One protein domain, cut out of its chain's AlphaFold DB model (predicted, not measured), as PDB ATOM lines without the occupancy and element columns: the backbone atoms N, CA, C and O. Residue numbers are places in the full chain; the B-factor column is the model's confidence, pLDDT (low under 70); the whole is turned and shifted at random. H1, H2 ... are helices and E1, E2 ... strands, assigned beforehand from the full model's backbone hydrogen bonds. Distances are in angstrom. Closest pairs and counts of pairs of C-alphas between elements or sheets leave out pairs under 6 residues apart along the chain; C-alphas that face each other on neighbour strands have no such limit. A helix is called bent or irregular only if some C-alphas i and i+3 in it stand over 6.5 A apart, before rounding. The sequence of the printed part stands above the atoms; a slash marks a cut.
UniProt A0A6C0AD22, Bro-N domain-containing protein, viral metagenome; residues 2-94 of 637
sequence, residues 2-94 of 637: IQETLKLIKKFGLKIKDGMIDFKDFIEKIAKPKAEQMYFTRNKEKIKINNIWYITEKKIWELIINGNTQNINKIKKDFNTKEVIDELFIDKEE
ATOM      1  N   ILE A   2      25.385 -38.563  43.488       77.19
ATOM      2  CA  ILE A   2      26.531 -37.818  42.898       77.19
ATOM      3  C   ILE A   2      26.388 -37.586  41.391       77.19
ATOM      4  O   ILE A   2      26.513 -36.461  40.907       77.19
ATOM      5  N   GLN A   3      26.040 -38.633  40.641       80.25
ATOM      6  CA  GLN A   3      25.833 -38.542  39.191       80.25
ATOM      7  C   GLN A   3      24.692 -37.583  38.806       80.25
ATOM      8  O   GLN A   3      24.823 -36.800  37.865       80.25
ATOM      9  N   GLU A   4      23.589 -37.588  39.554       81.88
ATOM     10  CA  GLU A   4      22.452 -36.697  39.302       81.88
ATOM     11  C   GLU A   4      22.781 -35.250  39.683       81.88
ATOM     12  O   GLU A   4      22.395 -34.320  38.974       81.88
ATOM     13  N   THR A   5      23.555 -35.041  40.750       81.88
ATOM     14  CA  THR A   5      24.044 -33.714  41.145       81.88
ATOM     15  C   THR A   5      24.948 -33.124  40.070       81.88
ATOM     16  O   THR A   5      24.766 -31.969  39.694       81.88
ATOM     17  N   LEU A   6      25.862 -33.914  39.493       83.81
ATOM     18  CA  LEU A   6      26.715 -33.478  38.381       83.81
ATOM     19  C   LEU A   6      25.902 -33.097  37.134       83.81
ATOM     20  O   LEU A   6      26.178 -32.072  36.503       83.81
ATOM     21  N   LYS A   7      24.851 -33.860  36.802       85.94
ATOM     22  CA  LYS A   7      23.916 -33.501  35.720       85.94
ATOM     23  C   LYS A   7      23.187 -32.187  36.015       85.94
ATOM     24  O   LYS A   7      23.055 -31.346  35.125       85.94
ATOM     25  N   LEU A   8      22.738 -31.992  37.256       86.31
ATOM     26  CA  LEU A   8      22.040 -30.788  37.713       86.31
ATOM     27  C   LEU A   8      22.951 -29.551  37.630       86.31
ATOM     28  O   LEU A   8      22.555 -28.524  37.079       86.31
ATOM     29  N   ILE A   9      24.194 -29.678  38.099       85.12
ATOM     30  CA  ILE A   9      25.243 -28.657  37.993       85.12
ATOM     31  C   ILE A   9      25.445 -28.253  36.534       85.12
ATOM     32  O   ILE A   9      25.407 -27.063  36.220       85.12
ATOM     33  N   LYS A  10      25.640 -29.233  35.642       87.88
ATOM     34  CA  LYS A  10      25.930 -28.987  34.225       87.88
ATOM     35  C   LYS A  10      24.744 -28.344  33.503       87.88
ATOM     36  O   LYS A  10      24.944 -27.426  32.717       87.88
ATOM     37  N   LYS A  11      23.514 -28.785  33.795       87.12
ATOM     38  CA  LYS A  11      22.283 -28.260  33.173       87.12
ATOM     39  C   LYS A  11      22.005 -26.805  33.555       87.12
ATOM     40  O   LYS A  11      21.533 -26.045  32.717       87.12
ATOM     41  N   PHE A  12      22.272 -26.424  34.806       85.75
ATOM     42  CA  PHE A  12      21.936 -25.091  35.320       85.75
ATOM     43  C   PHE A  12      23.144 -24.158  35.488       85.75
ATOM     44  O   PHE A  12      22.955 -23.005  35.863       85.75
ATOM     45  N   GLY A  13      24.369 -24.615  35.212       87.50
ATOM     46  CA  GLY A  13      25.583 -23.806  35.347       87.50
ATOM     47  C   GLY A  13      25.763 -23.275  36.769       87.50
ATOM     48  O   GLY A  13      25.866 -22.062  36.972       87.50
ATOM     49  N   LEU A  14      25.700 -24.167  37.761       88.38
ATOM     50  CA  LEU A  14      25.817 -23.811  39.178       88.38
ATOM     51  C   LEU A  14      27.284 -23.603  39.567       88.38
ATOM     52  O   LEU A  14      28.134 -24.425  39.229       88.38
ATOM     53  N   LYS A  15      27.576 -22.539  40.321       87.81
ATOM     54  CA  LYS A  15      28.906 -22.329  40.914       87.81
ATOM     55  C   LYS A  15      29.170 -23.312  42.055       87.81
ATOM     56  O   LYS A  15      28.316 -23.502  42.923       87.81
ATOM     57  N   ILE A  16      30.371 -23.892  42.072       85.50
ATOM     58  CA  ILE A  16      30.805 -24.898  43.054       85.50
ATOM     59  C   ILE A  16      32.124 -24.474  43.680       85.50
ATOM     60  O   ILE A  16      33.001 -23.953  42.993       85.50
ATOM     61  N   LYS A  17      32.271 -24.743  44.975       82.38
ATOM     62  CA  LYS A  17      33.540 -24.681  45.691       82.38
ATOM     63  C   LYS A  17      33.626 -25.864  46.654       82.38
ATOM     64  O   LYS A  17      32.680 -26.093  47.398       82.38
ATOM     65  N   ASP A  18      34.718 -26.626  46.604       78.00
ATOM     66  CA  ASP A  18      34.985 -27.763  47.504       78.00
ATOM     67  C   ASP A  18      33.826 -28.784  47.587       78.00
ATOM     68  O   ASP A  18      33.457 -29.261  48.658       78.00
ATOM     69  N   GLY A  19      33.187 -29.079  46.446       75.56
ATOM     70  CA  GLY A  19      32.035 -29.993  46.374       75.56
ATOM     71  C   GLY A  19      30.709 -29.417  46.900       75.56
ATOM     72  O   GLY A  19      29.706 -30.127  46.946       75.56
ATOM     73  N   MET A  20      30.669 -28.133  47.270       82.62
ATOM     74  CA  MET A  20      29.470 -27.429  47.729       82.62
ATOM     75  C   MET A  20      28.997 -26.404  46.699       82.62
ATOM     76  O   MET A  20      29.799 -25.767  46.021       82.62
ATOM     77  N   ILE A  21      27.685 -26.215  46.595       86.94
ATOM     78  CA  ILE A  21      27.066 -25.358  45.577       86.94
ATOM     79  C   ILE A  21      26.667 -24.018  46.185       86.94
ATOM     80  O   ILE A  21      26.146 -23.969  47.300       86.94
ATOM     81  N   ASP A  22      26.906 -22.933  45.448       91.12
ATOM     82  CA  ASP A  22      26.488 -21.588  45.841       91.12
ATOM     83  C   ASP A  22      24.962 -21.547  46.024       91.12
ATOM     84  O   ASP A  22      24.169 -21.851  45.126       91.12
ATOM     85  N   PHE A  23      24.538 -21.196  47.237       91.62
ATOM     86  CA  PHE A  23      23.138 -21.220  47.620       91.62
ATOM     87  C   PHE A  23      22.321 -20.144  46.903       91.62
ATOM     88  O   PHE A  23      21.133 -20.347  46.648       91.62
ATOM     89  N   LYS A  24      22.941 -19.014  46.552       88.31
ATOM     90  CA  LYS A  24      22.284 -17.959  45.779       88.31
ATOM     91  C   LYS A  24      21.987 -18.452  44.363       88.31
ATOM     92  O   LYS A  24      20.844 -18.355  43.920       88.31
ATOM     93  N   ASP A  25      22.959 -19.109  43.730       89.38
ATOM     94  CA  ASP A  25      22.783 -19.758  42.425       89.38
ATOM     95  C   ASP A  25      21.671 -20.821  42.466       89.38
ATOM     96  O   ASP A  25      20.840 -20.886  41.558       89.38
ATOM     97  N   PHE A  26      21.597 -21.628  43.531       91.00
ATOM     98  CA  PHE A  26      20.503 -22.589  43.709       91.00
ATOM     99  C   PHE A  26      19.129 -21.899  43.781       91.00
ATOM    100  O   PHE A  26      18.169 -22.361  43.160       91.00
ATOM    101  N   ILE A  27      19.000 -20.794  44.519       89.06
ATOM    102  CA  ILE A  27      17.719 -20.083  44.644       89.06
ATOM    103  C   ILE A  27      17.290 -19.487  43.302       89.06
ATOM    104  O   ILE A  27      16.149 -19.704  42.889       89.06
ATOM    105  N   GLU A  28      18.197 -18.797  42.616       88.75
ATOM    106  CA  GLU A  28      17.906 -18.064  41.379       88.75
ATOM    107  C   GLU A  28      17.672 -19.001  40.187       88.75
ATOM    108  O   GLU A  28      16.790 -18.767  39.357       88.75
ATOM    109  N   LYS A  29      18.434 -20.097  40.093       87.81
ATOM    110  CA  LYS A  29      18.424 -20.975  38.913       87.81
ATOM    111  C   LYS A  29      17.526 -22.199  39.093       87.81
ATOM    112  O   LYS A  29      16.895 -22.629  38.125       87.81
ATOM    113  N   ILE A  30      17.398 -22.720  40.319       88.25
ATOM    114  CA  ILE A  30      16.663 -23.961  40.620       88.25
ATOM    115  C   ILE A  30      15.366 -23.693  41.385       88.25
ATOM    116  O   ILE A  30      14.287 -23.988  40.870       88.25
ATOM    117  N   ALA A  31      15.425 -23.147  42.600       87.62
ATOM    118  CA  ALA A  31      14.236 -23.091  43.452       87.62
ATOM    119  C   ALA A  31      13.192 -22.079  42.954       87.62
ATOM    120  O   ALA A  31      11.994 -22.368  43.026       87.62
ATOM    121  N   LYS A  32      13.641 -20.921  42.447       88.00
ATOM    122  CA  LYS A  32      12.825 -19.785  41.977       88.00
ATOM    123  C   LYS A  32      11.591 -19.511  42.861       88.00
ATOM    124  O   LYS A  32      10.453 -19.577  42.383       88.00
ATOM    125  N   PRO A  33      11.771 -19.297  44.179       85.81
ATOM    126  CA  PRO A  33      10.663 -19.037  45.091       85.81
ATOM    127  C   PRO A  33      10.109 -17.619  44.887       85.81
ATOM    128  O   PRO A  33      10.840 -16.703  44.538       85.81
ATOM    129  N   LYS A  34       8.828 -17.396  45.209       81.69
ATOM    130  CA  LYS A  34       8.206 -16.054  45.126       81.69
ATOM    131  C   LYS A  34       8.857 -15.000  46.040       81.69
ATOM    132  O   LYS A  34       8.700 -13.814  45.793       81.69
ATOM    133  N   ALA A  35       9.525 -15.426  47.114       84.81
ATOM    134  CA  ALA A  35      10.187 -14.552  48.083       84.81
ATOM    135  C   ALA A  35      11.590 -15.091  48.405       84.81
ATOM    136  O   ALA A  35      11.772 -15.871  49.345       84.81
ATOM    137  N   GLU A  36      12.580 -14.690  47.606       85.88
ATOM    138  CA  GLU A  36      13.959 -15.196  47.664       85.88
ATOM    139  C   GLU A  36      14.633 -14.937  49.012       85.88
ATOM    140  O   GLU A  36      15.165 -15.864  49.619       85.88
ATOM    141  N   GLN A  37      14.522 -13.717  49.549       79.75
ATOM    142  CA  GLN A  37      15.110 -13.362  50.846       79.75
ATOM    143  C   GLN A  37      14.524 -14.188  52.001       79.75
ATOM    144  O   GLN A  37      15.253 -14.656  52.877       79.75
ATOM    145  N   MET A  38      13.209 -14.436  51.997       76.12
ATOM    146  CA  MET A  38      12.580 -15.297  53.005       76.12
ATOM    147  C   MET A  38      13.022 -16.756  52.860       76.12
ATOM    148  O   MET A  38      13.242 -17.432  53.867       76.12
ATOM    149  N   TYR A  39      13.158 -17.247  51.627       82.81
ATOM    150  CA  TYR A  39      13.634 -18.602  51.349       82.81
ATOM    151  C   TYR A  39      15.089 -18.784  51.795       82.81
ATOM    152  O   TYR A  39      15.432 -19.791  52.418       82.81
ATOM    153  N   PHE A  40      15.925 -17.775  51.558       84.44
ATOM    154  CA  PHE A  40      17.318 -17.746  51.981       84.44
ATOM    155  C   PHE A  40      17.461 -17.757  53.513       84.44
ATOM    156  O   PHE A  40      18.260 -18.517  54.066       84.44
ATOM    157  N   THR A  41      16.660 -16.952  54.221       81.31
ATOM    158  CA  THR A  41      16.713 -16.837  55.691       81.31
ATOM    159  C   THR A  41      16.171 -18.078  56.404       81.31
ATOM    160  O   THR A  41      16.718 -18.488  57.427       81.31
ATOM    161  N   ARG A  42      15.128 -18.726  55.862       80.75
ATOM    162  CA  ARG A  42      14.521 -19.934  56.458       80.75
ATOM    163  C   ARG A  42      15.433 -21.163  56.426       80.75
ATOM    164  O   ARG A  42      15.336 -22.006  57.314       80.75
ATOM    165  N   ASN A  43      16.318 -21.260  55.439       79.38
ATOM    166  CA  ASN A  43      17.248 -22.378  55.305       79.38
ATOM    167  C   ASN A  43      18.536 -22.093  56.085       79.38
ATOM    168  O   ASN A  43      19.407 -21.351  55.627       79.38
ATOM    169  N   LYS A  44      18.630 -22.637  57.304       77.88
ATOM    170  CA  LYS A  44      19.746 -22.381  58.235       77.88
ATOM    171  C   LYS A  44      20.988 -23.239  57.968       77.88
ATOM    172  O   LYS A  44      22.084 -22.807  58.294       77.88
ATOM    173  N   GLU A  45      20.827 -24.405  57.350       76.75
ATOM    174  CA  GLU A  45      21.921 -25.318  56.988       76.75
ATOM    175  C   GLU A  45      22.621 -24.844  55.706       76.75
ATOM    176  O   GLU A  45      22.412 -25.385  54.622       76.75
ATOM    177  N   LYS A  46      23.409 -23.774  55.839       87.12
ATOM    178  CA  LYS A  46      24.270 -23.200  54.800       87.12
ATOM    179  C   LYS A  46      25.607 -22.800  55.422       87.12
ATOM    180  O   LYS A  46      25.643 -22.340  56.560       87.12
ATOM    181  N   ILE A  47      26.695 -22.966  54.681       84.62
ATOM    182  CA  ILE A  47      28.067 -22.737  55.151       84.62
ATOM    183  C   ILE A  47      28.595 -21.461  54.498       84.62
ATOM    184  O   ILE A  47      28.469 -21.292  53.289       84.62
ATOM    185  N   LYS A  48      29.165 -20.539  55.282       87.94
ATOM    186  CA  LYS A  48      29.722 -19.283  54.760       87.94
ATOM    187  C   LYS A  48      31.223 -19.443  54.505       87.94
ATOM    188  O   LYS A  48      31.973 -19.636  55.454       87.94
ATOM    189  N   ILE A  49      31.658 -19.317  53.253       83.00
ATOM    190  CA  ILE A  49      33.072 -19.370  52.843       83.00
ATOM    191  C   ILE A  49      33.360 -18.132  51.990       83.00
ATOM    192  O   ILE A  49      32.642 -17.871  51.029       83.00
ATOM    193  N   ASN A  50      34.388 -17.347  52.332       81.88
ATOM    194  CA  ASN A  50      34.772 -16.116  51.614       81.88
ATOM    195  C   ASN A  50      33.581 -15.182  51.313       81.88
ATOM    196  O   ASN A  50      33.427 -14.669  50.210       81.88
ATOM    197  N   ASN A  51      32.713 -14.988  52.309       84.06
ATOM    198  CA  ASN A  51      31.501 -14.167  52.231       84.06
ATOM    199  C   ASN A  51      30.371 -14.676  51.304       84.06
ATOM    200  O   ASN A  51      29.345 -14.008  51.192       84.06
ATOM    201  N   ILE A  52      30.501 -15.871  50.725       82.56
ATOM    202  CA  ILE A  52      29.471 -16.545  49.920       82.56
ATOM    203  C   ILE A  52      28.885 -17.710  50.726       82.56
ATOM    204  O   ILE A  52      29.577 -18.337  51.529       82.56
ATOM    205  N   TRP A  53      27.590 -17.977  50.554       88.81
ATOM    206  CA  TRP A  53      26.894 -19.059  51.246       88.81
ATOM    207  C   TRP A  53      26.753 -20.279  50.345       88.81
ATOM    208  O   TRP A  53      26.211 -20.173  49.252       88.81
ATOM    209  N   TYR A  54      27.174 -21.432  50.843       89.06
ATOM    210  CA  TYR A  54      27.170 -22.703  50.138       89.06
ATOM    211  C   TYR A  54      26.247 -23.713  50.819       89.06
ATOM    212  O   TYR A  54      26.027 -23.660  52.032       89.06
ATOM    213  N   ILE A  55      25.716 -24.646  50.037       86.69
ATOM    214  CA  ILE A  55      24.949 -25.798  50.512       86.69
ATOM    215  C   ILE A  55      25.562 -27.093  49.983       86.69
ATOM    216  O   ILE A  55      26.120 -27.137  48.885       86.69
ATOM    217  N   THR A  56      25.475 -28.153  50.784       87.19
ATOM    218  CA  THR A  56      25.986 -29.472  50.407       87.19
ATOM    219  C   THR A  56      25.099 -30.118  49.348       87.19
ATOM    220  O   THR A  56      23.905 -29.826  49.249       87.19
ATOM    221  N   GLU A  57      25.670 -31.052  48.593       81.88
ATOM    222  CA  GLU A  57      24.950 -31.880  47.625       81.88
ATOM    223  C   GLU A  57      23.675 -32.511  48.214       81.88
ATOM    224  O   GLU A  57      22.587 -32.394  47.650       81.88
ATOM    225  N   LYS A  58      23.789 -33.113  49.403       82.31
ATOM    226  CA  LYS A  58      22.657 -33.713  50.118       82.31
ATOM    227  C   LYS A  58      21.537 -32.702  50.359       82.31
ATOM    228  O   LYS A  58      20.358 -33.002  50.167       82.31
ATOM    229  N   LYS A  59      21.900 -31.475  50.746       86.00
ATOM    230  CA  LYS A  59      20.920 -30.440  51.074       86.00
ATOM    231  C   LYS A  59      20.121 -29.980  49.858       86.00
ATOM    232  O   LYS A  59      18.941 -29.662  49.981       86.00
ATOM    233  N   ILE A  60      20.739 -29.972  48.684       86.19
ATOM    234  CA  ILE A  60      20.089 -29.598  47.422       86.19
ATOM    235  C   ILE A  60      18.932 -30.532  47.126       86.19
ATOM    236  O   ILE A  60      17.816 -30.073  46.884       86.19
ATOM    237  N   TRP A  61      19.179 -31.836  47.202       86.56
ATOM    238  CA  TRP A  61      18.145 -32.817  46.923       86.56
ATOM    239  C   TRP A  61      17.059 -32.838  47.996       86.56
ATOM    240  O   TRP A  61      15.888 -32.925  47.638       86.56
ATOM    241  N   GLU A  62      17.381 -32.612  49.277       83.19
ATOM    242  CA  GLU A  62      16.350 -32.380  50.302       83.19
ATOM    243  C   GLU A  62      15.434 -31.196  49.945       83.19
ATOM    244  O   GLU A  62      14.212 -31.274  50.114       83.19
ATOM    245  N   LEU A  63      16.003 -30.093  49.448       86.50
ATOM    246  CA  LEU A  63      15.241 -28.907  49.054       86.50
ATOM    247  C   LEU A  63      14.430 -29.134  47.775       86.50
ATOM    248  O   LEU A  63      13.302 -28.649  47.682       86.50
ATOM    249  N   ILE A  64      14.960 -29.888  46.808       86.38
ATOM    250  CA  ILE A  64      14.238 -30.264  45.588       86.38
ATOM    251  C   ILE A  64      13.081 -31.201  45.943       86.38
ATOM    252  O   ILE A  64      11.948 -30.921  45.571       86.38
ATOM    253  N   ILE A  65      13.309 -32.263  46.720       83.00
ATOM    254  CA  ILE A  65      12.279 -33.248  47.090       83.00
ATOM    255  C   ILE A  65      11.128 -32.586  47.857       83.00
ATOM    256  O   ILE A  65       9.962 -32.788  47.514       83.00
ATOM    257  N   ASN A  66      11.435 -31.738  48.839       80.25
ATOM    258  CA  ASN A  66      10.416 -31.081  49.664       80.25
ATOM    259  C   ASN A  66       9.828 -29.811  49.026       80.25
ATOM    260  O   ASN A  66       8.803 -29.297  49.478       80.25
ATOM    261  N   GLY A  67      10.467 -29.284  47.981       81.75
ATOM    262  CA  GLY A  67      10.034 -28.080  47.290       81.75
ATOM    263  C   GLY A  67       8.817 -28.316  46.398       81.75
ATOM    264  O   GLY A  67       8.634 -29.386  45.819       81.75
ATOM    265  N   ASN A  68       7.976 -27.290  46.269       80.81
ATOM    266  CA  ASN A  68       6.738 -27.362  45.486       80.81
ATOM    267  C   ASN A  68       6.584 -26.182  44.512       80.81
ATOM    268  O   ASN A  68       5.475 -25.763  44.183       80.81
ATOM    269  N   THR A  69       7.700 -25.582  44.093       85.44
ATOM    270  CA  THR A  69       7.670 -24.537  43.065       85.44
ATOM    271  C   THR A  69       7.495 -25.173  41.684       85.44
ATOM    272  O   THR A  69       7.811 -26.345  41.475       85.44
ATOM    273  N   GLN A  70       6.995 -24.401  40.714       82.75
ATOM    274  CA  GLN A  70       6.802 -24.889  39.343       82.75
ATOM    275  C   GLN A  70       8.110 -25.403  38.721       82.75
ATOM    276  O   GLN A  70       8.092 -26.407  38.015       82.75
ATOM    277  N   ASN A  71       9.241 -24.752  39.013       82.50
ATOM    278  CA  ASN A  71      10.549 -25.164  38.506       82.50
ATOM    279  C   ASN A  71      11.036 -26.461  39.170       82.50
ATOM    280  O   ASN A  71      11.457 -27.382  38.479       82.50
ATOM    281  N   ILE A  72      10.878 -26.586  40.492       87.50
ATOM    282  CA  ILE A  72      11.219 -27.815  41.223       87.50
ATOM    283  C   ILE A  72      10.373 -29.000  40.743       87.50
ATOM    284  O   ILE A  72      10.904 -30.085  40.534       87.50
ATOM    285  N   ASN A  73       9.074 -28.804  40.498       84.81
ATOM    286  CA  ASN A  73       8.205 -29.875  40.004       84.81
ATOM    287  C   ASN A  73       8.542 -30.312  38.568       84.81
ATOM    288  O   ASN A  73       8.284 -31.462  38.223       84.81
ATOM    289  N   LYS A  74       9.131 -29.434  37.742       85.62
ATOM    290  CA  LYS A  74       9.713 -29.819  36.444       85.62
ATOM    291  C   LYS A  74      11.001 -30.621  36.636       85.62
ATOM    292  O   LYS A  74      11.128 -31.702  36.083       85.62
ATOM    293  N   ILE A  75      11.899 -30.159  37.508       85.44
ATOM    294  CA  ILE A  75      13.154 -30.861  37.832       85.44
ATOM    295  C   ILE A  75      12.883 -32.265  38.390       85.44
ATOM    296  O   ILE A  75      13.556 -33.211  38.005       85.44
ATOM    297  N   LYS A  76      11.849 -32.442  39.218       85.88
ATOM    298  CA  LYS A  76      11.442 -33.766  39.719       85.88
ATOM    299  C   LYS A  76      11.073 -34.766  38.623       85.88
ATOM    300  O   LYS A  76      11.196 -35.962  38.855       85.88
ATOM    301  N   LYS A  77      10.591 -34.280  37.476       82.81
ATOM    302  CA  LYS A  77      10.233 -35.105  36.313       82.81
ATOM    303  C   LYS A  77      11.432 -35.361  35.402       82.81
ATOM    304  O   LYS A  77      11.532 -36.443  34.843       82.81
ATOM    305  N   ASP A  78      12.315 -34.374  35.269       81.31
ATOM    306  CA  ASP A  78      13.483 -34.426  34.383       81.31
ATOM    307  C   ASP A  78      14.661 -35.237  34.958       81.31
ATOM    308  O   ASP A  78      15.571 -35.597  34.216       81.31
ATOM    309  N   PHE A  79      14.682 -35.469  36.273       81.88
ATOM    310  CA  PHE A  79      15.765 -36.149  36.991       81.88
ATOM    311  C   PHE A  79      15.235 -37.379  37.728       81.88
ATOM    312  O   PHE A  79      14.075 -37.390  38.151       81.88
ATOM    313  N   ASN A  80      16.084 -38.396  37.935       75.56
ATOM    314  CA  ASN A  80      15.689 -39.630  38.625       75.56
ATOM    315  C   ASN A  80      15.598 -39.420  40.143       75.56
ATOM    316  O   ASN A  80      16.371 -39.942  40.942       75.56
ATOM    317  N   THR A  81      14.627 -38.605  40.553       70.12
ATOM    318  CA  THR A  81      14.419 -38.253  41.956       70.12
ATOM    319  C   THR A  81      14.017 -39.446  42.808       70.12
ATOM    320  O   THR A  81      14.190 -39.368  44.015       70.12
ATOM    321  N   LYS A  82      13.539 -40.546  42.207       66.81
ATOM    322  CA  LYS A  82      13.197 -41.785  42.912       66.81
ATOM    323  C   LYS A  82      14.449 -42.528  43.395       66.81
ATOM    324  O   LYS A  82      14.538 -42.800  44.581       66.81
ATOM    325  N   GLU A  83      15.449 -42.726  42.535       67.25
ATOM    326  CA  GLU A  83      16.745 -43.301  42.950       67.25
ATOM    327  C   GLU A  83      17.497 -42.398  43.937       67.25
ATOM    328  O   GLU A  83      18.127 -42.875  44.876       67.25
ATOM    329  N   VAL A  84      17.408 -41.073  43.766       68.00
ATOM    330  CA  VAL A  84      18.018 -40.118  44.708       68.00
ATOM    331  C   VAL A  84      17.300 -40.117  46.061       68.00
ATOM    332  O   VAL A  84      17.946 -39.961  47.091       68.00
ATOM    333  N   ILE A  85      15.976 -40.292  46.071       61.84
ATOM    334  CA  ILE A  85      15.185 -40.539  47.281       61.84
ATOM    335  C   ILE A  85      15.717 -41.805  47.952       61.84
ATOM    336  O   ILE A  85      16.149 -41.714  49.096       61.84
ATOM    337  N   ASP A  86      15.781 -42.925  47.235       57.88
ATOM    338  CA  ASP A  86      16.232 -44.201  47.793       57.88
ATOM    339  C   ASP A  86      17.643 -44.071  48.415       57.88
ATOM    340  O   ASP A  86      17.820 -44.434  49.573       57.88
ATOM    341  N   GLU A  87      18.598 -43.395  47.761       58.25
ATOM    342  CA  GLU A  87      19.922 -43.088  48.345       58.25
ATOM    343  C   GLU A  87      19.900 -42.119  49.549       58.25
ATOM    344  O   GLU A  87      20.672 -42.279  50.494       58.25
ATOM    345  N   LEU A  88      19.029 -41.106  49.566       56.00
ATOM    346  CA  LEU A  88      18.915 -40.164  50.693       56.00
ATOM    347  C   LEU A  88      18.237 -40.773  51.924       56.00
ATOM    348  O   LEU A  88      18.441 -40.279  53.041       56.00
ATOM    349  N   PHE A  89      17.405 -41.798  51.719       49.41
ATOM    350  CA  PHE A  89      16.746 -42.557  52.777       49.41
ATOM    351  C   PHE A  89      17.639 -43.681  53.337       49.41
ATOM    352  O   PHE A  89      17.498 -43.987  54.522       49.41
ATOM    353  N   ILE A  90      18.641 -44.168  52.586       44.91
ATOM    354  CA  ILE A  90      19.713 -45.051  53.102       44.91
ATOM    355  C   ILE A  90      20.463 -44.379  54.276       44.91
ATOM    356  O   ILE A  90      20.667 -44.984  55.325       44.91
ATOM    357  N   ASP A  91      20.733 -43.072  54.197       36.25
ATOM    358  CA  ASP A  91      21.464 -42.331  55.241       36.25
ATOM    359  C   ASP A  91      20.692 -42.074  56.556       36.25
ATOM    360  O   ASP A  91      21.275 -41.589  57.532       36.25
ATOM    361  N   LYS A  92      19.371 -42.303  56.602       38.69
ATOM    362  CA  LYS A  92      18.563 -42.116  57.828       38.69
ATOM    363  C   LYS A  92      18.097 -43.431  58.451       38.69
ATOM    364  O   LYS A  92      17.700 -43.401  59.616       38.69
ATOM    365  N   GLU A  93      18.202 -44.550  57.734       32.88
ATOM    366  CA  GLU A  93      17.830 -45.879  58.237       32.88
ATOM    367  C   GLU A  93      19.006 -46.871  58.342       32.88
ATOM    368  O   GLU A  93      18.887 -47.833  59.096       32.88
ATOM    369  N   GLU A  94      20.181 -46.612  57.747       31.59
ATOM    370  CA  GLU A  94      21.308 -47.563  57.758       31.59
ATOM    371  C   GLU A  94      22.639 -46.982  58.269       31.59
ATOM    372  O   GLU A  94      23.648 -46.977  57.581       31.59
TER     373      GLU A  94
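This is residues 2 to 94 of the 637 residues of the protein "Bro-N domain-containing protein" of viral metagenome (UniProt A0A6C0AD22). Helices H5 and H6 pack crosswise on H4, the helix nearest the middle, and a small three-stranded sheet lies toward one end of the domain with H6 at the other, where residues 89 to 94 stick out. H2 packs on the sheet and joins H3 at a steep tilt, while H1 lies close to H2, H4 and H6 without clearly touching them. The printed part has 93 residues, mostly helix in its named elements, with six named helices and three named strands in the order H1 E1 H2 H3 E2 E3 H4 H5 H6; the sheet runs E1 E3 E2, antiparallel. It is compact, with a radius of gyration of the C-alphas of 12.8 A, and rounded, with spans of 33 by 28 by 25 A.

H1, residues 2 to 12, begins at C-alpha 2, (26.531, -37.818, 42.898), and is 15.5 A long. E1 is residues 20 to 22, 6.8 A. H2, residues 23 to 31, 10.0 A, is irregular, but only just: C-alphas 28 and 31 are 6.6 A apart. H3 is residues 36 to 42, 10.0 A. E2, residues 47 to 49, 6.5 A, and E3, residues 52 to 55, 10.3 A, form a hairpin. H4, residues 57 to 66, begins at C-alpha 57, (24.950, -31.880, 47.625), and is 14.7 A long. H5 is residues 70 to 78, 12.7 A. H6, residues 81 to 93, 18.3 A, ends at C-alpha 93, (17.830, -45.879, 58.237).

In the sheet, N 21 and O 55 of E1 and E3 are 2.9 A apart, and N 47 and O 54 of E2 and E3 2.8 A, both within hydrogen-bond range. E1, H2, H3 and E2 make a split strand-helix-strand unit, two strands of one sheet that are not neighbours, joined through helices, with E3 between them in the sheet, and its crossover is right-handed. H2 is on the sheet; its Phe 23 and Tyr 54 of E3 have the closest C-alphas, 5.0 A. H2 and H3 touch at a steep tilt of 65 degrees, closest at C-alphas 27 and 36, 6.9 A. H2 and H5 touch only at their ends, closest at C-alphas 31 and 72, 6.0 A. H4 only grazes the sheet, with residues 57 to 60. H4 touches H5, closest at C-alphas 64 and 72, 5.8 A, and H6, closest at C-alphas 58 and 88, 7.5 A; each tilt is 69 degrees, steep but only just. H1 and H4 are close but not clearly touching, with C-alphas 5 and 57 6.8 A apart. Every O i to N i+4 pair is within hydrogen-bond range in H1, H3 and H4; H2 has 4 of 5, H5 4 of 5, H6 7 of 9.

The C-alphas of Lys 34 and Glu 94, the two farthest apart, are 36.4 A apart. The printed part has no cut. No link is long. Mean pLDDT of the printed part is 79.6, and residues 82 to 94 are under 70.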